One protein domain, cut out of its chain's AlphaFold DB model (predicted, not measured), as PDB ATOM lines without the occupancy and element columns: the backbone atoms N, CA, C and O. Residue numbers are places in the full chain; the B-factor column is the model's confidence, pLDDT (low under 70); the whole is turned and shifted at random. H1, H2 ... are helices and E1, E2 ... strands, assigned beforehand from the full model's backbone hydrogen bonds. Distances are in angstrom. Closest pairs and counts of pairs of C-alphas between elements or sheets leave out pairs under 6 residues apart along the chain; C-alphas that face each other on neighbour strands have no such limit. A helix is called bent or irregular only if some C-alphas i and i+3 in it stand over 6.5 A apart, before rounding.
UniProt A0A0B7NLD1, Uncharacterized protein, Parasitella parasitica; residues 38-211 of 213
ATOM      1  N   SER A  38      10.538  54.547  80.966       60.78
ATOM      2  CA  SER A  38       9.763  53.835  79.963       60.78
ATOM      3  C   SER A  38       8.606  53.046  80.583       60.78
ATOM      4  O   SER A  38       8.607  52.705  81.766       60.78
ATOM      5  N   HIS A  39       7.616  52.713  79.757       68.00
ATOM      6  CA  HIS A  39       6.494  51.888  80.186       68.00
ATOM      7  C   HIS A  39       6.950  50.489  80.640       68.00
ATOM      8  O   HIS A  39       7.930  49.930  80.134       68.00
ATOM      9  N   PHE A  40       6.185  49.893  81.558       68.19
ATOM     10  CA  PHE A  40       6.339  48.493  81.953       68.19
ATOM     11  C   PHE A  40       6.317  47.571  80.723       68.19
ATOM     12  O   PHE A  40       5.532  47.775  79.793       68.19
ATOM     13  N   GLY A  41       7.189  46.565  80.698       71.44
ATOM     14  CA  GLY A  41       7.367  45.670  79.556       71.44
ATOM     15  C   GLY A  41       8.262  46.221  78.444       71.44
ATOM     16  O   GLY A  41       8.401  45.558  77.419       71.44
ATOM     17  N   CYS A  42       8.877  47.397  78.611       75.88
ATOM     18  CA  CYS A  42       9.874  47.886  77.663       75.88
ATOM     19  C   CYS A  42      11.082  46.945  77.605       75.88
ATOM     20  O   CYS A  42      11.616  46.549  78.641       75.88
ATOM     21  N   THR A  43      11.501  46.605  76.387       80.06
ATOM     22  CA  THR A  43      12.648  45.733  76.092       80.06
ATOM     23  C   THR A  43      13.762  46.459  75.328       80.06
ATOM     24  O   THR A  43      14.785  45.854  74.999       80.06
ATOM     25  N   ASP A  44      13.595  47.758  75.045       83.12
ATOM     26  CA  ASP A  44      14.631  48.591  74.427       83.12
ATOM     27  C   ASP A  44      15.762  48.824  75.435       83.12
ATOM     28  O   ASP A  44      15.683  49.683  76.313       83.12
ATOM     29  N   ARG A  45      16.844  48.057  75.283       80.06
ATOM     30  CA  ARG A  45      18.031  48.126  76.146       80.06
ATOM     31  C   ARG A  45      18.661  49.515  76.197       80.06
ATOM     32  O   ARG A  45      19.190  49.892  77.239       80.06
ATOM     33  N   SER A  46      18.593  50.278  75.106       80.62
ATOM     34  CA  SER A  46      19.137  51.640  75.070       80.62
ATOM     35  C   SER A  46      18.284  52.571  75.923       80.62
ATOM     36  O   SER A  46      18.814  53.376  76.681       80.62
ATOM     37  N   LYS A  47      16.954  52.430  75.853       81.88
ATOM     38  CA  LYS A  47      16.022  53.200  76.688       81.88
ATOM     39  C   LYS A  47      16.154  52.843  78.169       81.88
ATOM     40  O   LYS A  47      16.251  53.735  79.000       81.88
ATOM     41  N   ILE A  48      16.217  51.551  78.470       81.25
ATOM     42  CA  ILE A  48      16.422  51.006  79.816       81.25
ATOM     43  C   ILE A  48      17.718  51.550  80.442       81.25
ATOM     44  O   ILE A  48      17.720  52.019  81.576       81.25
ATOM     45  N   SER A  49      18.831  51.515  79.703       79.44
ATOM     46  CA  SER A  49      20.108  52.052  80.185       79.44
ATOM     47  C   SER A  49      20.046  53.572  80.389       79.44
ATOM     48  O   SER A  49      20.487  54.076  81.421       79.44
ATOM     49  N   PHE A  50      19.421  54.299  79.462       79.88
ATOM     50  CA  PHE A  50      19.251  55.746  79.568       79.88
ATOM     51  C   PHE A  50      18.374  56.170  80.760       79.88
ATOM     52  O   PHE A  50      18.698  57.135  81.452       79.88
ATOM     53  N   ASP A  51      17.288  55.452  81.045       82.31
ATOM     54  CA  ASP A  51      16.421  55.743  82.193       82.31
ATOM     55  C   ASP A  51      17.118  55.422  83.526       82.31
ATOM     56  O   ASP A  51      16.977  56.173  84.495       82.31
ATOM     57  N   ASN A  52      17.943  54.369  83.573       83.00
ATOM     58  CA  ASN A  52      18.808  54.112  84.725       83.00
ATOM     59  C   ASN A  52      19.814  55.255  84.946       83.00
ATOM     60  O   ASN A  52      19.935  55.745  86.070       83.00
ATOM     61  N   HIS A  53      20.456  55.744  83.877       83.06
ATOM     62  CA  HIS A  53      21.354  56.902  83.936       83.06
ATOM     63  C   HIS A  53      20.647  58.167  84.431       83.06
ATOM     64  O   HIS A  53      21.181  58.893  85.266       83.06
ATOM     65  N   LYS A  54      19.416  58.424  83.972       84.06
ATOM     66  CA  LYS A  54      18.584  59.529  84.477       84.06
ATOM     67  C   LYS A  54      18.319  59.405  85.977       84.06
ATOM     68  O   LYS A  54      18.407  60.402  86.694       84.06
ATOM     69  N   GLY A  55      18.020  58.195  86.449       86.12
ATOM     70  CA  GLY A  55      17.868  57.906  87.874       86.12
ATOM     71  C   GLY A  55      19.143  58.206  88.666       86.12
ATOM     72  O   GLY A  55      19.091  58.926  89.663       86.12
ATOM     73  N   LEU A  56      20.295  57.747  88.170       86.56
ATOM     74  CA  LEU A  56      21.605  57.997  88.775       86.56
ATOM     75  C   LEU A  56      21.967  59.491  88.799       86.56
ATOM     76  O   LEU A  56      22.459  59.995  89.811       86.56
ATOM     77  N   PHE A  57      21.684  60.216  87.716       86.19
ATOM     78  CA  PHE A  57      21.859  61.666  87.625       86.19
ATOM     79  C   PHE A  57      21.021  62.395  88.684       86.19
ATOM     80  O   PHE A  57      21.529  63.259  89.406       86.19
ATOM     81  N   GLY A  58      19.741  62.026  88.806       87.19
ATOM     82  CA  GLY A  58      18.839  62.576  89.814       87.19
ATOM     83  C   GLY A  58      19.340  62.304  91.232       87.19
ATOM     84  O   GLY A  58      19.440  63.230  92.037       87.19
ATOM     85  N   ALA A  59      19.745  61.064  91.515       90.19
ATOM     86  CA  ALA A  59      20.268  60.671  92.820       90.19
ATOM     87  C   ALA A  59      21.569  61.408  93.185       90.19
ATOM     88  O   ALA A  59      21.722  61.880  94.312       90.19
ATOM     89  N   SER A  60      22.477  61.578  92.221       88.50
ATOM     90  CA  SER A  60      23.730  62.327  92.403       88.50
ATOM     91  C   SER A  60      23.464  63.802  92.708       88.50
ATOM     92  O   SER A  60      24.074  64.378  93.608       88.50
ATOM     93  N   SER A  61      22.505  64.404  92.000       87.81
ATOM     94  CA  SER A  61      22.092  65.794  92.218       87.81
ATOM     95  C   SER A  61      21.466  65.989  93.603       87.81
ATOM     96  O   SER A  61      21.741  66.981  94.280       87.81
ATOM     97  N   MET A  62      20.670  65.022  94.065       92.12
ATOM     98  CA  MET A  62      20.114  65.018  95.419       92.12
ATOM     99  C   MET A  62      21.202  64.905  96.487       92.12
ATOM    100  O   MET A  62      21.196  65.701  97.421       92.12
ATOM    101  N   LEU A  63      22.162  63.979  96.344       92.69
ATOM    102  CA  LEU A  63      23.293  63.870  97.275       92.69
ATOM    103  C   LEU A  63      24.085  65.178  97.351       92.69
ATOM    104  O   LEU A  63      24.379  65.642  98.452       92.69
ATOM    105  N   LYS A  64      24.375  65.805  96.202       92.81
ATOM    106  CA  LYS A  64      25.047  67.110  96.166       92.81
ATOM    107  C   LYS A  64      24.242  68.182  96.895       92.81
ATOM    108  O   LYS A  64      24.790  68.895  97.724       92.81
ATOM    109  N   THR A  65      22.938  68.251  96.640       93.25
ATOM    110  CA  THR A  65      22.049  69.224  97.291       93.25
ATOM    111  C   THR A  65      22.044  69.046  98.810       93.25
ATOM    112  O   THR A  65      22.089  70.027  99.547       93.25
ATOM    113  N   ILE A  66      22.026  67.804  99.298       94.25
ATOM    114  CA  ILE A  66      22.088  67.502 100.735       94.25
ATOM    115  C   ILE A  66      23.434  67.936 101.327       94.25
ATOM    116  O   ILE A  66      23.446  68.584 102.374       94.25
ATOM    117  N   ALA A  67      24.549  67.631 100.656       94.81
ATOM    118  CA  ALA A  67      25.883  68.066 101.077       94.81
ATOM    119  C   ALA A  67      25.995  69.597 101.151       94.81
ATOM    120  O   ALA A  67      26.556  70.125 102.108       94.81
ATOM    121  N   ASP A  68      25.404  70.307 100.190       93.62
ATOM    122  CA  ASP A  68      25.407  71.774 100.136       93.62
ATOM    123  C   ASP A  68      24.493  72.395 101.184       93.62
ATOM    124  O   ASP A  68      24.802  73.440 101.747       93.62
ATOM    125  N   THR A  69      23.373  71.742 101.481       94.31
ATOM    126  CA  THR A  69      22.411  72.224 102.478       94.31
ATOM    127  C   THR A  69      22.956  72.047 103.891       94.31
ATOM    128  O   THR A  69      22.804  72.927 104.735       94.31
ATOM    129  N   PHE A  70      23.620  70.921 104.159       94.94
ATOM    130  CA  PHE A  70      24.163  70.575 105.473       94.94
ATOM    131  C   PHE A  70      25.692  70.621 105.483       94.94
ATOM    132  O   PHE A  70      26.334  69.767 106.081       94.94
ATOM    133  N   TYR A  71      26.287  71.640 104.861       95.00
ATOM    134  CA  TYR A  71      27.726  71.735 104.577       95.00
ATOM    135  C   TYR A  71      28.666  71.607 105.789       95.00
ATOM    136  O   TYR A  71      29.829  71.242 105.623       95.00
ATOM    137  N   PHE A  72      28.179  71.859 107.008       94.81
ATOM    138  CA  PHE A  72      28.947  71.623 108.243       94.81
ATOM    139  C   PHE A  72      28.787  70.229 108.862       94.81
ATOM    140  O   PHE A  72      29.529  69.908 109.790       94.81
ATOM    141  N   ALA A  73      27.852  69.396 108.411       95.12
ATOM    142  CA  ALA A  73      27.725  68.036 108.928       95.12
ATOM    143  C   ALA A  73      28.996  67.209 108.651       95.12
ATOM    144  O   ALA A  73      29.811  67.551 107.794       95.12
ATOM    145  N   SER A  74      29.215  66.160 109.438       94.06
ATOM    146  CA  SER A  74      30.396  65.306 109.311       94.06
ATOM    147  C   SER A  74      30.319  64.427 108.066       94.06
ATOM    148  O   SER A  74      29.236  64.030 107.620       94.06
ATOM    149  N   ILE A  75      31.482  64.107 107.504       94.12
ATOM    150  CA  ILE A  75      31.569  63.246 106.325       94.12
ATOM    151  C   ILE A  75      31.204  61.797 106.670       94.12
ATOM    152  O   ILE A  75      30.619  61.098 105.849       94.12
ATOM    153  N   GLU A  76      31.441  61.388 107.916       93.56
ATOM    154  CA  GLU A  76      31.074  60.090 108.476       93.56
ATOM    155  C   GLU A  76      29.553  59.945 108.632       93.56
ATOM    156  O   GLU A  76      28.983  58.888 108.344       93.56
ATOM    157  N   GLN A  77      28.858  61.006 109.060       94.06
ATOM    158  CA  GLN A  77      27.396  61.007 109.109       94.06
ATOM    159  C   GLN A  77      26.799  61.082 107.699       94.06
ATOM    160  O   GLN A  77      25.794  60.426 107.426       94.06
ATOM    161  N   PHE A  78      27.425  61.842 106.793       95.69
ATOM    162  CA  PHE A  78      26.991  61.947 105.399       95.69
ATOM    163  C   PHE A  78      27.179  60.638 104.627       95.69
ATOM    164  O   PHE A  78      26.305  60.282 103.845       95.69
ATOM    165  N   GLY A  79      28.243  59.875 104.886       94.69
ATOM    166  CA  GLY A  79      28.488  58.586 104.226       94.69
ATOM    167  C   GLY A  79      27.425  57.515 104.508       94.69
ATOM    168  O   GLY A  79      27.279  56.555 103.755       94.69
ATOM    169  N   GLN A  80      26.620  57.696 105.559       95.12
ATOM    170  CA  GLN A  80      25.464  56.839 105.839       95.12
ATOM    171  C   GLN A  80      24.245  57.190 104.967       95.12
ATOM    172  O   GLN A  80      23.350  56.361 104.810       95.12
ATOM    173  N   MET A  81      24.193  58.398 104.398       95.50
ATOM    174  CA  MET A  81      23.069  58.872 103.594       95.50
ATOM    175  C   MET A  81      22.948  58.068 102.296       95.50
ATOM    176  O   MET A  81      23.894  57.961 101.513       95.50
ATOM    177  N   LYS A  82      21.742  57.561 102.037       95.31
ATOM    178  CA  LYS A  82      21.380  56.898 100.783       95.31
ATOM    179  C   LYS A  82      20.320  57.704 100.053       95.31
ATOM    180  O   LYS A  82      19.309  58.077 100.637       95.31
ATOM    181  N   VAL A  83      20.506  57.921  98.758       94.38
ATOM    182  CA  VAL A  83      19.441  58.423  97.884       94.38
ATOM    183  C   VAL A  83      18.962  57.291  97.000       94.38
ATOM    184  O   VAL A  83      19.766  56.618  96.365       94.38
ATOM    185  N   PHE A  84      17.650  57.088  96.943       93.25
ATOM    186  CA  PHE A  84      17.059  55.992  96.187       93.25
ATOM    187  C   PHE A  84      16.367  56.475  94.927       93.25
ATOM    188  O   PHE A  84      15.805  57.568  94.883       93.25
ATOM    189  N   PHE A  85      16.328  55.598  93.935       90.31
ATOM    190  CA  PHE A  85      15.474  55.755  92.769       90.31
ATOM    191  C   PHE A  85      14.950  54.393  92.320       90.31
ATOM    192  O   PHE A  85      15.587  53.354  92.515       90.31
ATOM    193  N   THR A  86      13.762  54.399  91.727       89.44
ATOM    194  CA  THR A  86      13.166  53.210  91.128       89.44
ATOM    195  C   THR A  86      13.285  53.267  89.618       89.44
ATOM    196  O   THR A  86      13.253  54.329  89.001       89.44
ATOM    197  N   HIS A  87      13.435  52.098  89.015       83.06
ATOM    198  CA  HIS A  87      13.549  51.956  87.574       83.06
ATOM    199  C   HIS A  87      12.850  50.669  87.142       83.06
ATOM    200  O   HIS A  87      13.091  49.610  87.719       83.06
ATOM    201  N   ALA A  88      11.970  50.759  86.147       84.62
ATOM    202  CA  ALA A  88      11.293  49.604  85.574       84.62
ATOM    203  C   ALA A  88      11.994  49.183  84.279       84.62
ATOM    204  O   ALA A  88      12.171  49.996  83.376       84.62
ATOM    205  N   ALA A  89      12.349  47.906  84.177       83.19
ATOM    206  CA  ALA A  89      12.879  47.315  82.958       83.19
ATOM    207  C   ALA A  89      12.236  45.950  82.731       83.19
ATOM    208  O   ALA A  89      12.181  45.114  83.636       83.19
ATOM    209  N   GLU A  90      11.730  45.733  81.517       85.12
ATOM    210  CA  GLU A  90      10.960  44.545  81.166       85.12
ATOM    211  C   GLU A  90       9.811  44.314  82.171       85.12
ATOM    212  O   GLU A  90       8.956  45.179  82.360       85.12
ATOM    213  N   LYS A  91       9.800  43.153  82.834       86.44
ATOM    214  CA  LYS A  91       8.828  42.765  83.860       86.44
ATOM    215  C   LYS A  91       9.320  43.014  85.288       86.44
ATOM    216  O   LYS A  91       8.756  42.467  86.230       86.44
ATOM    217  N   THR A  92      10.388  43.781  85.474       86.69
ATOM    218  CA  THR A  92      11.042  43.923  86.776       86.69
ATOM    219  C   THR A  92      11.130  45.388  87.187       86.69
ATOM    220  O   THR A  92      11.548  46.245  86.413       86.69
ATOM    221  N   ILE A  93      10.755  45.672  88.430       88.75
ATOM    222  CA  ILE A  93      10.994  46.955  89.088       88.75
ATOM    223  C   ILE A  93      12.244  46.807  89.951       88.75
ATOM    224  O   ILE A  93      12.333  45.899  90.775       88.75
ATOM    225  N   TYR A  94      13.200  47.705  89.769       87.50
ATOM    226  CA  TYR A  94      14.449  47.766  90.516       87.50
ATOM    227  C   TYR A  94      14.403  48.953  91.474       87.50
ATOM    228  O   TYR A  94      13.973  50.042  91.088       87.50
ATOM    229  N   LEU A  95      14.852  48.743  92.708       90.62
ATOM    230  CA  LEU A  95      15.110  49.793  93.687       90.62
ATOM    231  C   LEU A  95      16.620  49.915  93.858       90.62
ATOM    232  O   LEU A  95      17.259  48.999  94.379       90.62
ATOM    233  N   TRP A  96      17.163  51.044  93.427       91.06
ATOM    234  CA  TRP A  96      18.577  51.370  93.536       91.06
ATOM    235  C   TRP A  96      18.809  52.361  94.671       91.06
ATOM    236  O   TRP A  96      17.924  53.163  94.977       91.06
ATOM    237  N   SER A  97      20.003  52.338  95.257       92.06
ATOM    238  CA  SER A  97      20.487  53.379  96.157       92.06
ATOM    239  C   SER A  97      21.875  53.862  95.748       92.06
ATOM    240  O   SER A  97      22.703  53.093  95.265       92.06
ATOM    241  N   LEU A  98      22.110  55.156  95.928       93.00
ATOM    242  CA  LEU A  98      23.392  55.814  95.741       93.00
ATOM    243  C   LEU A  98      23.867  56.342  97.093       93.00
ATOM    244  O   LEU A  98      23.111  57.039  97.779       93.00
ATOM    245  N   ARG A  99      25.113  56.038  97.458       93.69
ATOM    246  CA  ARG A  99      25.775  56.571  98.658       93.69
ATOM    247  C   ARG A  99      27.190  57.044  98.354       93.69
ATOM    248  O   ARG A  99      27.793  56.603  97.377       93.69
ATOM    249  N   TYR A 100      27.708  57.923  99.200       93.19
ATOM    250  CA  TYR A 100      29.084  58.407  99.124       93.19
ATOM    251  C   TYR A 100      29.958  57.669 100.144       93.19
ATOM    252  O   TYR A 100      29.660  57.700 101.333       93.19
ATOM    253  N   GLU A 101      31.033  57.024  99.689       91.69
ATOM    254  CA  GLU A 101      32.040  56.405 100.553       91.69
ATOM    255  C   GLU A 101      33.247  57.338 100.684       91.69
ATOM    256  O   GLU A 101      33.991  57.583  99.731       91.69
ATOM    257  N   HIS A 102      33.427  57.879 101.884       86.81
ATOM    258  CA  HIS A 102      34.405  58.916 102.176       86.81
ATOM    259  C   HIS A 102      35.860  58.441 102.182       86.81
ATOM    260  O   HIS A 102      36.731  59.225 101.802       86.81
ATOM    261  N   GLU A 103      36.134  57.187 102.556       85.69
ATOM    262  CA  GLU A 103      37.506  56.660 102.586       85.69
ATOM    263  C   GLU A 103      38.084  56.557 101.170       85.69
ATOM    264  O   GLU A 103      39.223  56.951 100.921       85.69
ATOM    265  N   GLY A 104      37.267  56.083 100.225       82.44
ATOM    266  CA  GLY A 104      37.624  55.995  98.809       82.44
ATOM    267  C   GLY A 104      37.347  57.271  98.011       82.44
ATOM    268  O   GLY A 104      37.858  57.407  96.905       82.44
ATOM    269  N   ARG A 105      36.552  58.205  98.553       85.25
ATOM    270  CA  ARG A 105      35.975  59.359  97.835       85.25
ATOM    271  C   ARG A 105      35.189  58.954  96.585       85.25
ATOM    272  O   ARG A 105      35.179  59.669  95.584       85.25
ATOM    273  N   VAL A 106      34.517  57.811  96.663       87.38
ATOM    274  CA  VAL A 106      33.766  57.210  95.555       87.38
ATOM    275  C   VAL A 106      32.270  57.226  95.832       87.38
ATOM    276  O   VAL A 106      31.823  57.323  96.975       87.38
ATOM    277  N   TYR A 107      31.485  57.107  94.766       88.25
ATOM    278  CA  TYR A 107      30.049  56.882  94.857       88.25
ATOM    279  C   TYR A 107      29.757  55.417  94.569       88.25
ATOM    280  O   TYR A 107      30.217  54.863  93.567       88.25
ATOM    281  N   GLU A 108      28.968  54.802  95.439       89.69
ATOM    282  CA  GLU A 108      28.575  53.411  95.301       89.69
ATOM    283  C   GLU A 108      27.103  53.311  94.930       89.69
ATOM    284  O   GLU A 108      26.233  53.854  95.623       89.69
ATOM    285  N   LEU A 109      26.835  52.582  93.849       89.88
ATOM    286  CA  LEU A 109      25.494  52.253  93.398       89.88
ATOM    287  C   LEU A 109      25.149  50.823  93.832       89.88
ATOM    288  O   LEU A 109      25.843  49.868  93.475       89.88
ATOM    289  N   TRP A 110      24.056  50.679  94.576       90.44
ATOM    290  CA  TRP A 110      23.600  49.411  95.145       90.44
ATOM    291  C   TRP A 110      22.214  49.039  94.636       90.44
ATOM    292  O   TRP A 110      21.300  49.867  94.621       90.44
ATOM    293  N   LEU A 111      22.033  47.769  94.269       91.31
ATOM    294  CA  LEU A 111      20.707  47.216  94.014       91.31
ATOM    295  C   LEU A 111      20.099  46.739  95.337       91.31
ATOM    296  O   LEU A 111      20.412  45.655  95.823       91.31
ATOM    297  N   GLU A 112      19.199  47.534  95.907       91.88
ATOM    298  CA  GLU A 112      18.595  47.238  97.209       91.88
ATOM    299  C   GLU A 112      17.561  46.120  97.103       91.88
ATOM    300  O   GLU A 112      17.545  45.184  97.907       91.88
ATOM    301  N   ARG A 113      16.662  46.210  96.118       92.56
ATOM    302  CA  ARG A 113      15.579  45.243  95.901       92.56
ATOM    303  C   ARG A 113      15.218  45.151  94.422       92.56
ATOM    304  O   ARG A 113      15.396  46.095  93.657       92.56
ATOM    305  N   LYS A 114      14.623  44.022  94.043       92.69
ATOM    306  CA  LYS A 114      13.967  43.831  92.747       92.69
ATOM    307  C   LYS A 114      12.612  43.161  92.941       92.69
ATOM    308  O   LYS A 114      12.481  42.285  93.793       92.69
ATOM    309  N   LEU A 115      11.635  43.554  92.141       90.12
ATOM    310  CA  LEU A 115      10.293  42.985  92.113       90.12
ATOM    311  C   LEU A 115       9.991  42.530  90.693       90.12
ATOM    312  O   LEU A 115       9.863  43.356  89.793       90.12
ATOM    313  N   HIS A 116       9.890  41.219  90.498       89.69
ATOM    314  CA  HIS A 116       9.466  40.648  89.228       89.69
ATOM    315  C   HIS A 116       7.941  40.537  89.209       89.69
ATOM    316  O   HIS A 116       7.361  39.847  90.044       89.69
ATOM    317  N   LEU A 117       7.308  41.231  88.270       84.25
ATOM    318  CA  LEU A 117       5.869  41.224  88.063       84.25
ATOM    319  C   LEU A 117       5.529  40.234  86.952       84.25
ATOM    320  O   LEU A 117       5.736  40.483  85.761       84.25
ATOM    321  N   GLN A 118       4.983  39.103  87.363       79.56
ATOM    322  CA  GLN A 118       4.208  38.234  86.496       79.56
ATOM    323  C   GLN A 118       2.735  38.607  86.714       79.56
ATOM    324  O   GLN A 118       2.399  39.009  87.816       79.56
ATOM    325  N   PRO A 119       1.898  38.694  85.672       69.00
ATOM    326  CA  PRO A 119       0.470  38.941  85.846       69.00
ATOM    327  C   PRO A 119      -0.317  37.657  85.560       69.00
ATOM    328  O   PRO A 119      -1.208  37.650  84.707       69.00
ATOM    329  N   GLU A 120       0.046  36.548  86.208       75.94
ATOM    330  CA  GLU A 120      -0.632  35.264  86.006       75.94
ATOM    331  C   GLU A 120      -1.703  35.050  87.082       75.94
ATOM    332  O   GLU A 120      -1.443  35.116  88.283       75.94
ATOM    333  N   PHE A 121      -2.944  34.791  86.656       67.75
ATOM    334  CA  PHE A 121      -4.105  34.747  87.553       67.75
ATOM    335  C   PHE A 121      -3.964  33.697  88.667       67.75
ATOM    336  O   PHE A 121      -4.461  33.885  89.779       67.75
ATOM    337  N   GLU A 122      -3.262  32.606  88.373       75.25
ATOM    338  CA  GLU A 122      -3.016  31.479  89.265       75.25
ATOM    339  C   GLU A 122      -2.032  31.804  90.400       75.25
ATOM    340  O   GLU A 122      -2.031  31.098  91.405       75.25
ATOM    341  N   LYS A 123      -1.224  32.868  90.278       75.19
ATOM    342  CA  LYS A 123      -0.186  33.250  91.256       75.19
ATOM    343  C   LYS A 123      -0.496  34.538  92.021       75.19
ATOM    344  O   LYS A 123       0.369  35.057  92.724       75.19
ATOM    345  N   ARG A 124      -1.726  35.056  91.928       78.88
ATOM    346  CA  ARG A 124      -2.090  36.378  92.476       78.88
ATOM    347  C   ARG A 124      -1.755  36.570  93.954       78.88
ATOM    348  O   ARG A 124      -1.333  37.660  94.325       78.88
ATOM    349  N   ASP A 125      -1.926  35.546  94.787       82.06
ATOM    350  CA  ASP A 125      -1.637  35.658  96.222       82.06
ATOM    351  C   ASP A 125      -0.125  35.771  96.489       82.06
ATOM    352  O   ASP A 125       0.309  36.608  97.281       82.06
ATOM    353  N   GLU A 126       0.696  34.990  95.779       83.12
ATOM    354  CA  GLU A 126       2.162  35.065  95.859       83.12
ATOM    355  C   GLU A 126       2.687  36.396  95.303       83.12
ATOM    356  O   GLU A 126       3.556  37.035  95.899       83.12
ATOM    357  N   GLU A 127       2.130  36.855  94.181       83.75
ATOM    358  CA  GLU A 127       2.442  38.153  93.577       83.75
ATOM    359  C   GLU A 127       2.097  39.307  94.521       83.75
ATOM    360  O   GLU A 127       2.915  40.207  94.723       83.75
ATOM    361  N   LEU A 128       0.922  39.260  95.156       87.44
ATOM    362  CA  LEU A 128       0.500  40.264  96.126       87.44
ATOM    363  C   LEU A 128       1.464  40.330  97.313       87.44
ATOM    364  O   LEU A 128       1.873  41.424  97.706       87.44
ATOM    365  N   LEU A 129       1.880  39.182  97.856       90.00
ATOM    366  CA  LEU A 129       2.867  39.136  98.936       90.00
ATOM    367  C   LEU A 129       4.222  39.704  98.499       90.00
ATOM    368  O   LEU A 129       4.827  40.476  99.243       90.00
ATOM    369  N   ASN A 130       4.687  39.390  97.288       90.50
ATOM    370  CA  ASN A 130       5.932  39.941  96.746       90.50
ATOM    371  C   ASN A 130       5.869  41.469  96.598       90.50
ATOM    372  O   ASN A 130       6.819  42.164  96.964       90.50
ATOM    373  N   ILE A 131       4.741  41.996  96.119       90.50
ATOM    374  CA  ILE A 131       4.492  43.438  96.003       90.50
ATOM    375  C   ILE A 131       4.511  44.097  97.387       90.50
ATOM    376  O   ILE A 131       5.224  45.082  97.585       90.50
ATOM    377  N   ILE A 132       3.768  43.543  98.352       93.94
ATOM    378  CA  ILE A 132       3.716  44.060  99.726       93.94
ATOM    379  C   ILE A 132       5.119  44.075 100.337       93.94
ATOM    380  O   ILE A 132       5.548  45.107 100.847       93.94
ATOM    381  N   ASN A 133       5.865  42.973 100.229       94.38
ATOM    382  CA  ASN A 133       7.220  42.863 100.770       94.38
ATOM    383  C   ASN A 133       8.188  43.873 100.140       94.38
ATOM    384  O   ASN A 133       9.018  44.460 100.843       94.38
ATOM    385  N   PHE A 134       8.083  44.098  98.827       93.75
ATOM    386  CA  PHE A 134       8.906  45.072  98.117       93.75
ATOM    387  C   PHE A 134       8.641  46.500  98.608       93.75
ATOM    388  O   PHE A 134       9.577  47.188  99.022       93.75
ATOM    389  N   TYR A 135       7.379  46.937  98.623       92.81
ATOM    390  CA  TYR A 135       7.030  48.292  99.062       92.81
ATOM    391  C   TYR A 135       7.241  48.499 100.561       92.81
ATOM    392  O   TYR A 135       7.647  49.585 100.972       92.81
ATOM    393  N   TRP A 136       7.037  47.466 101.379       95.69
ATOM    394  CA  TRP A 136       7.356  47.525 102.802       95.69
ATOM    395  C   TRP A 136       8.857  47.708 103.033       95.69
ATOM    396  O   TRP A 136       9.255  48.585 103.795       95.69
ATOM    397  N   SER A 137       9.699  46.957 102.312       94.81
ATOM    398  CA  SER A 137      11.157  47.134 102.367       94.81
ATOM    399  C   SER A 137      11.572  48.544 101.942       94.81
ATOM    400  O   SER A 137      12.405  49.163 102.595       94.81
ATOM    401  N   MET A 138      10.977  49.067 100.864       91.69
ATOM    402  CA  MET A 138      11.231  50.432 100.395       91.69
ATOM    403  C   MET A 138      10.859  51.471 101.457       91.69
ATOM    404  O   MET A 138      11.642  52.380 101.723       91.69
ATOM    405  N   LYS A 139       9.696  51.311 102.100       94.06
ATOM    406  CA  LYS A 139       9.255  52.172 103.201       94.06
ATOM    407  C   LYS A 139      10.270  52.172 104.348       94.06
ATOM    408  O   LYS A 139      10.669  53.250 104.773       94.06
ATOM    409  N   SER A 140      10.720  51.001 104.801       95.88
ATOM    410  CA  SER A 140      11.709  50.900 105.884       95.88
ATOM    411  C   SER A 140      13.033  51.591 105.541       95.88
ATOM    412  O   SER A 140      13.557  52.343 106.353       95.88
ATOM    413  N   LEU A 141      13.531  51.427 104.310       93.38
ATOM    414  CA  LEU A 141      14.754  52.098 103.849       93.38
ATOM    415  C   LEU A 141      14.619  53.634 103.829       93.38
ATOM    416  O   LEU A 141      15.568  54.357 104.145       93.38
ATOM    417  N   PHE A 142      13.441  54.151 103.466       91.44
ATOM    418  CA  PHE A 142      13.171  55.592 103.489       91.44
ATOM    419  C   PHE A 142      13.051  56.141 104.911       91.44
ATOM    420  O   PHE A 142      13.494  57.263 105.164       91.44
ATOM    421  N   GLU A 143      12.493  55.363 105.838       93.44
ATOM    422  CA  GLU A 143      12.448  55.712 107.263       93.44
ATOM    423  C   GLU A 143      13.872  55.828 107.832       93.44
ATOM    424  O   GLU A 143      14.224  56.881 108.361       93.44
ATOM    425  N   GLU A 144      14.740  54.836 107.592       93.94
ATOM    426  CA  GLU A 144      16.159  54.875 108.003       93.94
ATOM    427  C   GLU A 144      16.894  56.110 107.458       93.94
ATOM    428  O   GLU A 144      17.663  56.777 108.152       93.94
ATOM    429  N   THR A 145      16.629  56.451 106.201       93.31
ATOM    430  CA  THR A 145      17.251  57.598 105.534       93.31
ATOM    431  C   THR A 145      16.751  58.928 106.081       93.31
ATOM    432  O   THR A 145      17.514  59.888 106.193       93.31
ATOM    433  N   THR A 146      15.478  58.987 106.469       93.62
ATOM    434  CA  THR A 146      14.904  60.161 107.128       93.62
ATOM    435  C   THR A 146      15.579  60.399 108.476       93.62
ATOM    436  O   THR A 146      15.956  61.534 108.771       93.62
ATOM    437  N   ASP A 147      15.829  59.343 109.251       95.12
ATOM    438  CA  ASP A 147      16.543  59.444 110.528       95.12
ATOM    439  C   ASP A 147      17.978  59.961 110.346       95.12
ATOM    440  O   ASP A 147      18.445  60.808 111.111       95.12
ATOM    441  N   ILE A 148      18.683  59.496 109.311       94.88
ATOM    442  CA  ILE A 148      20.029  59.978 108.965       94.88
ATOM    443  C   ILE A 148      19.990  61.456 108.563       94.88
ATOM    444  O   ILE A 148      20.825  62.240 109.017       94.88
ATOM    445  N   MET A 149      19.004  61.864 107.764       93.62
ATOM    446  CA  MET A 149      18.840  63.255 107.342       93.62
ATOM    447  C   MET A 149      18.555  64.192 108.525       93.62
ATOM    448  O   MET A 149      19.101  65.294 108.582       93.62
ATOM    449  N   LEU A 150      17.764  63.749 109.507       95.12
ATOM    450  CA  LEU A 150      17.532  64.505 110.742       95.12
ATOM    451  C   LEU A 150      18.823  64.678 111.554       95.12
ATOM    452  O   LEU A 150      19.094  65.782 112.031       95.12
ATOM    453  N   LYS A 151      19.656  63.635 111.649       96.25
ATOM    454  CA  LYS A 151      20.972  63.715 112.309       96.25
ATOM    455  C   LYS A 151      21.909  64.694 111.600       96.25
ATOM    456  O   LYS A 151      22.537  65.512 112.267       96.25
ATOM    457  N   LEU A 152      21.963  64.664 110.264       95.25
ATOM    458  CA  LEU A 152      22.735  65.629 109.467       95.25
ATOM    459  C   LEU A 152      22.285  67.068 109.740       95.25
ATOM    460  O   LEU A 152      23.111  67.954 109.971       95.25
ATOM    461  N   GLN A 153      20.971  67.296 109.762       95.81
ATOM    462  CA  GLN A 153      20.398  68.607 110.043       95.81
ATOM    463  C   GLN A 153      20.738  69.095 111.461       95.81
ATOM    464  O   GLN A 153      21.059  70.272 111.647       95.81
ATOM    465  N   GLU A 154      20.652  68.222 112.466       96.50
ATOM    466  CA  GLU A 154      20.990  68.551 113.853       96.50
ATOM    467  C   GLU A 154      22.478  68.886 114.006       96.50
ATOM    468  O   GLU A 154      22.820  69.924 114.581       96.50
ATOM    469  N   GLU A 155      23.359  68.060 113.440       95.19
ATOM    470  CA  GLU A 155      24.804  68.277 113.487       95.19
ATOM    471  C   GLU A 155      25.186  69.607 112.824       95.19
ATOM    472  O   GLU A 155      25.924  70.412 113.400       95.19
ATOM    473  N   HIS A 156      24.619  69.875 111.646       94.81
ATOM    474  CA  HIS A 156      24.817  71.125 110.929       94.81
ATOM    475  C   HIS A 156      24.386  72.340 111.765       94.81
ATOM    476  O   HIS A 156      25.153  73.291 111.915       94.81
ATOM    477  N   LYS A 157      23.190  72.301 112.372       95.12
ATOM    478  CA  LYS A 157      22.686  73.383 113.238       95.12
ATOM    479  C   LYS A 157      23.576  73.610 114.456       95.12
ATOM    480  O   LYS A 157      23.835  74.759 114.812       95.12
ATOM    481  N   LYS A 158      24.062  72.540 115.088       94.12
ATOM    482  CA  LYS A 158      24.971  72.635 116.235       94.12
ATOM    483  C   LYS A 158      26.270  73.343 115.847       94.12
ATOM    484  O   LYS A 158      26.667  74.297 116.515       94.12
ATOM    485  N   LYS A 159      26.881  72.933 114.734       92.38
ATOM    486  CA  LYS A 159      28.117  73.536 114.218       92.38
ATOM    487  C   LYS A 159      27.927  74.973 113.731       92.38
ATOM    488  O   LYS A 159      28.807  75.797 113.943       92.38
ATOM    489  N   LEU A 160      26.764  75.324 113.174       91.50
ATOM    490  CA  LEU A 160      26.436  76.720 112.847       91.50
ATOM    491  C   LEU A 160      26.499  77.637 114.075       91.50
ATOM    492  O   LEU A 160      26.983  78.764 113.983       91.50
ATOM    493  N   VAL A 161      26.010  77.171 115.228       92.38
ATOM    494  CA  VAL A 161      26.065  77.940 116.480       92.38
ATOM    495  C   VAL A 161      27.503  78.055 116.988       92.38
ATOM    496  O   VAL A 161      27.907  79.129 117.427       92.38
ATOM    497  N   GLU A 162      28.280  76.977 116.897       90.31
ATOM    498  CA  GLU A 162      29.686  76.928 117.319       90.31
ATOM    499  C   GLU A 162      30.583  77.861 116.486       90.31
ATOM    500  O   GLU A 162      31.334  78.677 117.033       90.31
ATOM    501  N   TYR A 163      30.447  77.816 115.159       88.75
ATOM    502  CA  TYR A 163      31.215  78.648 114.227       88.75
ATOM    503  C   TYR A 163      30.704  80.084 114.114       88.75
ATOM    504  O   TYR A 163      31.327  80.914 113.462       88.75
ATOM    505  N   ARG A 164      29.615  80.442 114.808       87.25
ATOM    506  CA  ARG A 164      29.156  81.838 114.880       87.25
ATOM    507  C   ARG A 164      30.188  82.764 115.532       87.25
ATOM    508  O   ARG A 164      30.225  83.951 115.220       87.25
ATOM    509  N   PHE A 165      30.990  82.227 116.452       85.19
ATOM    510  CA  PHE A 165      31.972  82.982 117.237       85.19
ATOM    511  C   PHE A 165      33.407  82.466 117.060       85.19
ATOM    512  O   PHE A 165      34.303  82.887 117.789       85.19
ATOM    513  N   SER A 166      33.635  81.554 116.115       87.50
ATOM    514  CA  SER A 166      34.936  80.942 115.847       87.50
ATOM    515  C   SER A 166      35.192  80.839 114.342       87.50
ATOM    516  O   SER A 166      34.296  81.062 113.531       87.50
ATOM    517  N   THR A 167      36.434  80.564 113.947       83.19
ATOM    518  CA  THR A 167      36.778  80.415 112.530       83.19
ATOM    519  C   THR A 167      36.165  79.121 111.983       83.19
ATOM    520  O   THR A 167      36.382  78.067 112.584       83.19
ATOM    521  N   PRO A 168      35.428  79.166 110.859       78.56
ATOM    522  CA  PRO A 168      34.860  77.968 110.258       78.56
ATOM    523  C   PRO A 168      35.955  77.010 109.754       78.56
ATOM    524  O   PRO A 168      37.057  77.454 109.408       78.56
ATOM    525  N   PRO A 169      35.666  75.699 109.695       82.19
ATOM    526  CA  PRO A 169      36.593  74.700 109.184       82.19
ATOM    527  C   PRO A 169      36.857  74.916 107.690       82.19
ATOM    528  O   PRO A 169      35.983  75.358 106.946       82.19
ATOM    529  N   SER A 170      38.072  74.579 107.246       77.81
ATOM    530  CA  SER A 170      38.473  74.684 105.836       77.81
ATOM    531  C   SER A 170      37.868  73.598 104.944       77.81
ATOM    532  O   SER A 170      37.855  73.754 103.727       77.81
ATOM    533  N   GLU A 171      37.403  72.494 105.534       85.12
ATOM    534  CA  GLU A 171      36.805  71.365 104.824       85.12
ATOM    535  C   GLU A 171      35.325  71.239 105.211       85.12
ATOM    536  O   GLU A 171      34.982  71.127 106.389       85.12
ATOM    537  N   THR A 172      34.452  71.312 104.206       91.19
ATOM    538  CA  THR A 172      32.989  71.220 104.317       91.19
ATOM    539  C   THR A 172      32.478  70.139 103.370       91.19
ATOM    540  O   THR A 172      33.145  69.807 102.386       91.19
ATOM    541  N   LEU A 173      31.273  69.612 103.613       91.25
ATOM    542  CA  LEU A 173      30.681  68.623 102.701       91.25
ATOM    543  C   LEU A 173      30.522  69.176 101.283       91.25
ATOM    544  O   LEU A 173      30.801  68.463 100.329       91.25
ATOM    545  N   GLU A 174      30.158  70.451 101.140       89.94
ATOM    546  CA  GLU A 174      30.081  71.138  99.844       89.94
ATOM    547  C   GLU A 174      31.408  71.071  99.062       89.94
ATOM    548  O   GLU A 174      31.423  70.891  97.839       89.94
ATOM    549  N   ALA A 175      32.541  71.208  99.759       88.44
ATOM    550  CA  ALA A 175      33.859  71.179  99.141       88.44
ATOM    551  C   ALA A 175      34.301  69.756  98.761       88.44
ATOM    552  O   ALA A 175      34.971  69.591  97.732       88.44
ATOM    553  N   THR A 176      33.926  68.760  99.569       89.06
ATOM    554  CA  THR A 176      34.376  67.366  99.432       89.06
ATOM    555  C   THR A 176      33.469  66.534  98.524       89.06
ATOM    556  O   THR A 176      33.959  65.760  97.702       89.06
ATOM    557  N   VAL A 177      32.151  66.714  98.606       88.31
ATOM    558  CA  VAL A 177      31.156  65.949  97.844       88.31
ATOM    559  C   VAL A 177      30.936  66.619  96.491       88.31
ATOM    560  O   VAL A 177      30.114  67.521  96.333       88.31
ATOM    561  N   LYS A 178      31.698  66.182  95.487       86.38
ATOM    562  CA  LYS A 178      31.607  66.684  94.106       86.38
ATOM    563  C   LYS A 178      31.337  65.537  93.137       86.38
ATOM    564  O   LYS A 178      32.283  64.989  92.577       86.38
ATOM    565  N   PRO A 179      30.070  65.132  92.960       82.50
ATOM    566  CA  PRO A 179      29.751  64.104  91.983       82.50
ATOM    567  C   PRO A 179      30.054  64.632  90.578       82.50
ATOM    568  O   PRO A 179      29.724  65.776  90.250       82.50
ATOM    569  N   SER A 180      30.678  63.799  89.745       74.25
ATOM    570  CA  SER A 180      30.797  64.075  88.314       74.25
ATOM    571  C   SER A 180      29.432  63.841  87.676       74.25
ATOM    572  O   SER A 180      29.004  62.706  87.482       74.25
ATOM    573  N   ILE A 181      28.694  64.924  87.440       65.00
ATOM    574  CA  ILE A 181      27.328  64.857  86.925       65.00
ATOM    575  C   ILE A 181      27.344  65.156  85.419       65.00
ATOM    576  O   ILE A 181      27.273  66.313  85.003       65.00
ATOM    577  N   LEU A 182      27.423  64.114  84.584       63.81
ATOM    578  CA  LEU A 182      27.265  64.254  83.133       63.81
ATOM    579  C   LEU A 182      25.773  64.264  82.770       63.81
ATOM    580  O   LEU A 182      25.071  63.252  82.890       63.81
ATOM    581  N   LYS A 183      25.281  65.418  82.310       68.19
ATOM    582  CA  LYS A 183      23.924  65.546  81.771       68.19
ATOM    583  C   LYS A 183      23.881  64.938  80.373       68.19
ATOM    584  O   LYS A 183      24.553  65.442  79.479       68.19
ATOM    585  N   LEU A 184      23.061  63.906  80.202       66.44
ATOM    586  CA  LEU A 184      22.794  63.296  78.900       66.44
ATOM    587  C   LEU A 184      21.442  63.758  78.348       66.44
ATOM    588  O   LEU A 184      20.494  63.993  79.106       66.44
ATOM    589  N   THR A 185      21.336  63.852  77.026       70.94
ATOM    590  CA  THR A 185      20.083  64.077  76.303       70.94
ATOM    591  C   THR A 185      19.697  62.835  75.503       70.94
ATOM    592  O   THR A 185      20.547  62.116  74.986       70.94
ATOM    593  N   GLU A 186      18.393  62.554  75.412       68.62
ATOM    594  CA  GLU A 186      17.922  61.324  74.756       68.62
ATOM    595  C   GLU A 186      18.255  61.311  73.259       68.62
ATOM    596  O   GLU A 186      18.574  60.263  72.706       68.62
ATOM    597  N   GLU A 187      18.202  62.479  72.619       70.81
ATOM    598  CA  GLU A 187      18.408  62.634  71.179       70.81
ATOM    599  C   GLU A 187      19.866  62.409  70.764       70.81
ATOM    600  O   GLU A 187      20.106  61.800  69.722       70.81
ATOM    601  N   SER A 188      20.832  62.869  71.567       69.19
ATOM    602  CA  SER A 188      22.258  62.735  71.245       69.19
ATOM    603  C   SER A 188      22.892  61.475  71.823       69.19
ATOM    604  O   SER A 188      23.737  60.871  71.166       69.19
ATOM    605  N   ASP A 189      22.479  61.058  73.023       74.06
ATOM    606  CA  ASP A 189      23.314  60.172  73.836       74.06
ATOM    607  C   ASP A 189      22.724  58.778  74.020       74.06
ATOM    608  O   ASP A 189      23.448  57.877  74.415       74.06
ATOM    609  N   LYS A 190      21.440  58.547  73.703       75.00
ATOM    610  CA  LYS A 190      20.802  57.224  73.874       75.00
ATOM    611  C   LYS A 190      21.481  56.135  73.033       75.00
ATOM    612  O   LYS A 190      21.511  54.965  73.427       75.00
ATOM    613  N   ALA A 191      21.986  56.490  71.852       73.88
ATOM    614  CA  ALA A 191      22.605  55.543  70.934       73.88
ATOM    615  C   ALA A 191      23.914  54.990  71.519       73.88
ATOM    616  O   ALA A 191      24.851  55.731  71.786       73.88
ATOM    617  N   GLY A 192      23.989  53.669  71.697       66.44
ATOM    618  CA  GLY A 192      25.192  53.003  72.206       66.44
ATOM    619  C   GLY A 192      25.290  52.903  73.732       66.44
ATOM    620  O   GLY A 192      26.152  52.174  74.203       66.44
ATOM    621  N   MET A 193      24.384  53.506  74.517       70.62
ATOM    622  CA  MET A 193      24.426  53.389  75.992       70.62
ATOM    623  C   MET A 193      24.299  51.957  76.501       70.62
ATOM    624  O   MET A 193      24.890  51.601  77.513       70.62
ATOM    625  N   TYR A 194      23.592  51.102  75.762       64.06
ATOM    626  CA  TYR A 194      23.509  49.675  76.068       64.06
ATOM    627  C   TYR A 194      24.876  48.953  76.038       64.06
ATOM    628  O   TYR A 194      24.946  47.794  76.445       64.06
ATOM    629  N   LEU A 195      25.937  49.601  75.530       64.06
ATOM    630  CA  LEU A 195      27.316  49.105  75.502       64.06
ATOM    631  C   LEU A 195      28.143  49.540  76.723       64.06
ATOM    632  O   LEU A 195      29.183  48.933  76.963       64.06
ATOM    633  N   LEU A 196      27.697  50.535  77.502       62.81
ATOM    634  CA  LEU A 196      28.443  51.148  78.620       62.81
ATOM    635  C   LEU A 196      28.466  50.294  79.904       62.81
ATOM    636  O   LEU A 196      28.591  50.807  81.009       62.81
ATOM    637  N   GLY A 197      28.367  48.973  79.766       54.66
ATOM    638  CA  GLY A 197      28.547  48.034  80.868       54.66
ATOM    639  C   GLY A 197      27.260  47.377  81.377       54.66
ATOM    640  O   GLY A 197      26.150  47.640  80.900       54.66
ATOM    641  N   PRO A 198      27.395  46.415  82.304       49.78
ATOM    642  CA  PRO A 198      26.346  45.454  82.559       49.78
ATOM    643  C   PRO A 198      25.484  45.883  83.750       49.78
ATOM    644  O   PRO A 198      25.579  45.309  84.832       49.78
ATOM    645  N   PHE A 199      24.561  46.824  83.536       54.41
ATOM    646  CA  PHE A 199      23.597  47.265  84.565       54.41
ATOM    647  C   PHE A 199      22.730  46.125  85.148       54.41
ATOM    648  O   PHE A 199      22.063  46.303  86.164       54.41
ATOM    649  N   PHE A 200      22.727  44.948  84.508       50.62
ATOM    650  CA  PHE A 200      21.866  43.812  84.848       50.62
ATOM    651  C   PHE A 200      22.605  42.477  85.043       50.62
ATOM    652  O   PHE A 200      21.949  41.436  85.094       50.62
ATOM    653  N   THR A 201      23.943  42.453  85.146       41.50
ATOM    654  CA  THR A 201      24.658  41.213  85.534       41.50
ATOM    655  C   THR A 201      24.812  41.109  87.051       41.50
ATOM    656  O   THR A 201      24.844  42.126  87.727       41.50
ATOM    657  N   ASN A 202      24.884  39.876  87.570       37.59
ATOM    658  CA  ASN A 202      24.743  39.437  88.975       37.59
ATOM    659  C   ASN A 202      25.693  40.044  90.050       37.59
ATOM    660  O   ASN A 202      25.876  39.428  91.100       37.59
ATOM    661  N   ALA A 203      26.305  41.207  89.838       42.19
ATOM    662  CA  ALA A 203      27.042  41.925  90.873       42.19
ATOM    663  C   ALA A 203      26.083  42.818  91.683       42.19
ATOM    664  O   ALA A 203      25.286  43.562  91.118       42.19
ATOM    665  N   ASN A 204      26.143  42.733  93.014       45.09
ATOM    666  CA  ASN A 204      25.263  43.494  93.918       45.09
ATOM    667  C   ASN A 204      25.676  44.970  94.088       45.09
ATOM    668  O   ASN A 204      24.945  45.736  94.716       45.09
ATOM    669  N   SER A 205      26.825  45.363  93.539       44.84
ATOM    670  CA  SER A 205      27.373  46.716  93.611       44.84
ATOM    671  C   SER A 205      28.138  47.048  92.330       44.84
ATOM    672  O   SER A 205      28.808  46.185  91.758       44.84
ATOM    673  N   VAL A 206      28.026  48.300  91.882       54.16
ATOM    674  CA  VAL A 206      28.797  48.863  90.761       54.16
ATOM    675  C   VAL A 206      29.436  50.164  91.238       54.16
ATOM    676  O   VAL A 206      28.764  51.001  91.852       54.16
ATOM    677  N   LEU A 207      30.735  50.331  90.984       50.84
ATOM    678  CA  LEU A 207      31.425  51.591  91.246       50.84
ATOM    679  C   LEU A 207      31.062  52.587  90.149       50.84
ATOM    680  O   LEU A 207      31.203  52.300  88.964       50.84
ATOM    681  N   VAL A 208      30.601  53.774  90.542       49.19
ATOM    682  CA  VAL A 208      30.106  54.773  89.586       49.19
ATOM    683  C   VAL A 208      31.219  55.292  88.662       49.19
ATOM    684  O   VAL A 208      30.919  55.690  87.542       49.19
ATOM    685  N   GLU A 209      32.496  55.223  89.061       40.31
ATOM    686  CA  GLU A 209      33.621  55.587  88.181       40.31
ATOM    687  C   GLU A 209      33.729  54.699  86.931       40.31
ATOM    688  O   GLU A 209      34.144  55.178  85.879       40.31
ATOM    689  N   GLU A 210      33.289  53.439  86.997       33.81
ATOM    690  CA  GLU A 210      33.320  52.521  85.850       33.81
ATOM    691  C   GLU A 210      32.232  52.835  84.807       33.81
ATOM    692  O   GLU A 210      32.317  52.372  83.670       33.81
ATOM    693  N   CYS A 211      31.230  53.651  85.156       34.41
ATOM    694  CA  CYS A 211      30.123  54.022  84.267       34.41
ATOM    695  C   CYS A 211      30.428  55.232  83.360       34.41
ATOM    696  O   CYS A 211      29.615  55.553  82.494       34.41
TER     697      CYS A 211
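What this domain is: This is residues 38 to 211 of the 213 residues of an uncharacterized protein of Parasitella parasitica (UniProt A0A0B7NLD1). A strongly twisted sheet of antiparallel strands is packed between two helices: H1 covers one face at a slant, and the very long H3 runs along the other, with its residues 121 to 126 sticking out free. After H3 the printed part folds back by H4, which touches H1, and H5, which is near H1, to add the short E4 beside E3. The printed part has 174 residues, with six named helices and four named strands in the order H1 H2 E1 E2 E3 H3 H4 H5 E4 H6; the sheet order is E1 E2 E3 E4, and the class is mixed, helices and strands. The whole is elongated, 67 by 40 by 25 A, and only just loose, close to compact, with a radius of gyration of the C-alphas of 18.9 A.

Where its parts are: Find C-alpha 45 at (18.031, 48.126, 76.146); from there H1 runs through residues 45 to 69, 36.0 A. H2 is residues 75 to 78. Next come E1, residues 82 to 89, 22.0 A; E2, residues 92 to 101, 28.0 A; and E3, residues 106 to 116, 30.1 A. At C-alpha 121, (-4.105, 34.747, 87.553), H3 begins and runs to residue 162, 61.7 A; it is irregular, with C-alphas 122 and 125 8.2 A apart, and has a kink of 30 degrees near residue 128. H4 is residues 173 to 176, H5 186 to 189, E4 205 to 207, and H6 208 to 211, ending at C-alpha 211, (30.123, 54.022, 84.267).

How they stand to each other: Look first at E1, E2 and E3, a meander, each strand the antiparallel neighbour of the one before. In the hairpin E1 and E2, N 83 and O 98 are 2.9 A apart; in the hairpin E2 and E3, N 97 and O 110 are 2.9 A apart, both within hydrogen-bond range. E4 is antiparallel to E3, with N 206 and O 109 within range at 3.1 A. H1 is on the sheet at a height of 8.1 A, slantwise to the strands, at 37 degrees to E2 on the local plane; its C-alpha 59 is 5.6 A from C-alpha 83 of E1. H3 is on the opposite face, at a height of 9.2 A, along the strands, at 5 degrees to E3 on the local plane; the closest C-alphas of the two are those of Leu 115 and Phe 134, 6.5 A. These are three layers, helices on both faces of a sheet. H2 and H6 only graze the sheet. H2 touches residues 148 to 152 of H3, closest at the C-alphas of Gln 77 and Leu 152, 6.6 A. H4 touches residues 64 to 68 of H1, closest at the C-alphas of Asp 68 and Glu 174, 4.7 A. H5 is close to but not clearly touching H1, with the C-alphas of Phe 50 and Glu 186 7.5 A apart. Every O i to N i+4 pair is within hydrogen-bond range in H1, and 36 of 38 in H3; the other helices are too short for such a pair.

The domain as a whole: The C-alphas of Glu 122 and Phe 165 are the two farthest apart, 68.3 A. The printed part has no cut, and its one long link is H5 to E4, residues 190 to 204. The mean pLDDT of the printed part is 82.7; look for values under 70 at, among others, residues 38 to 40, 181 to 184 and 194 to 211.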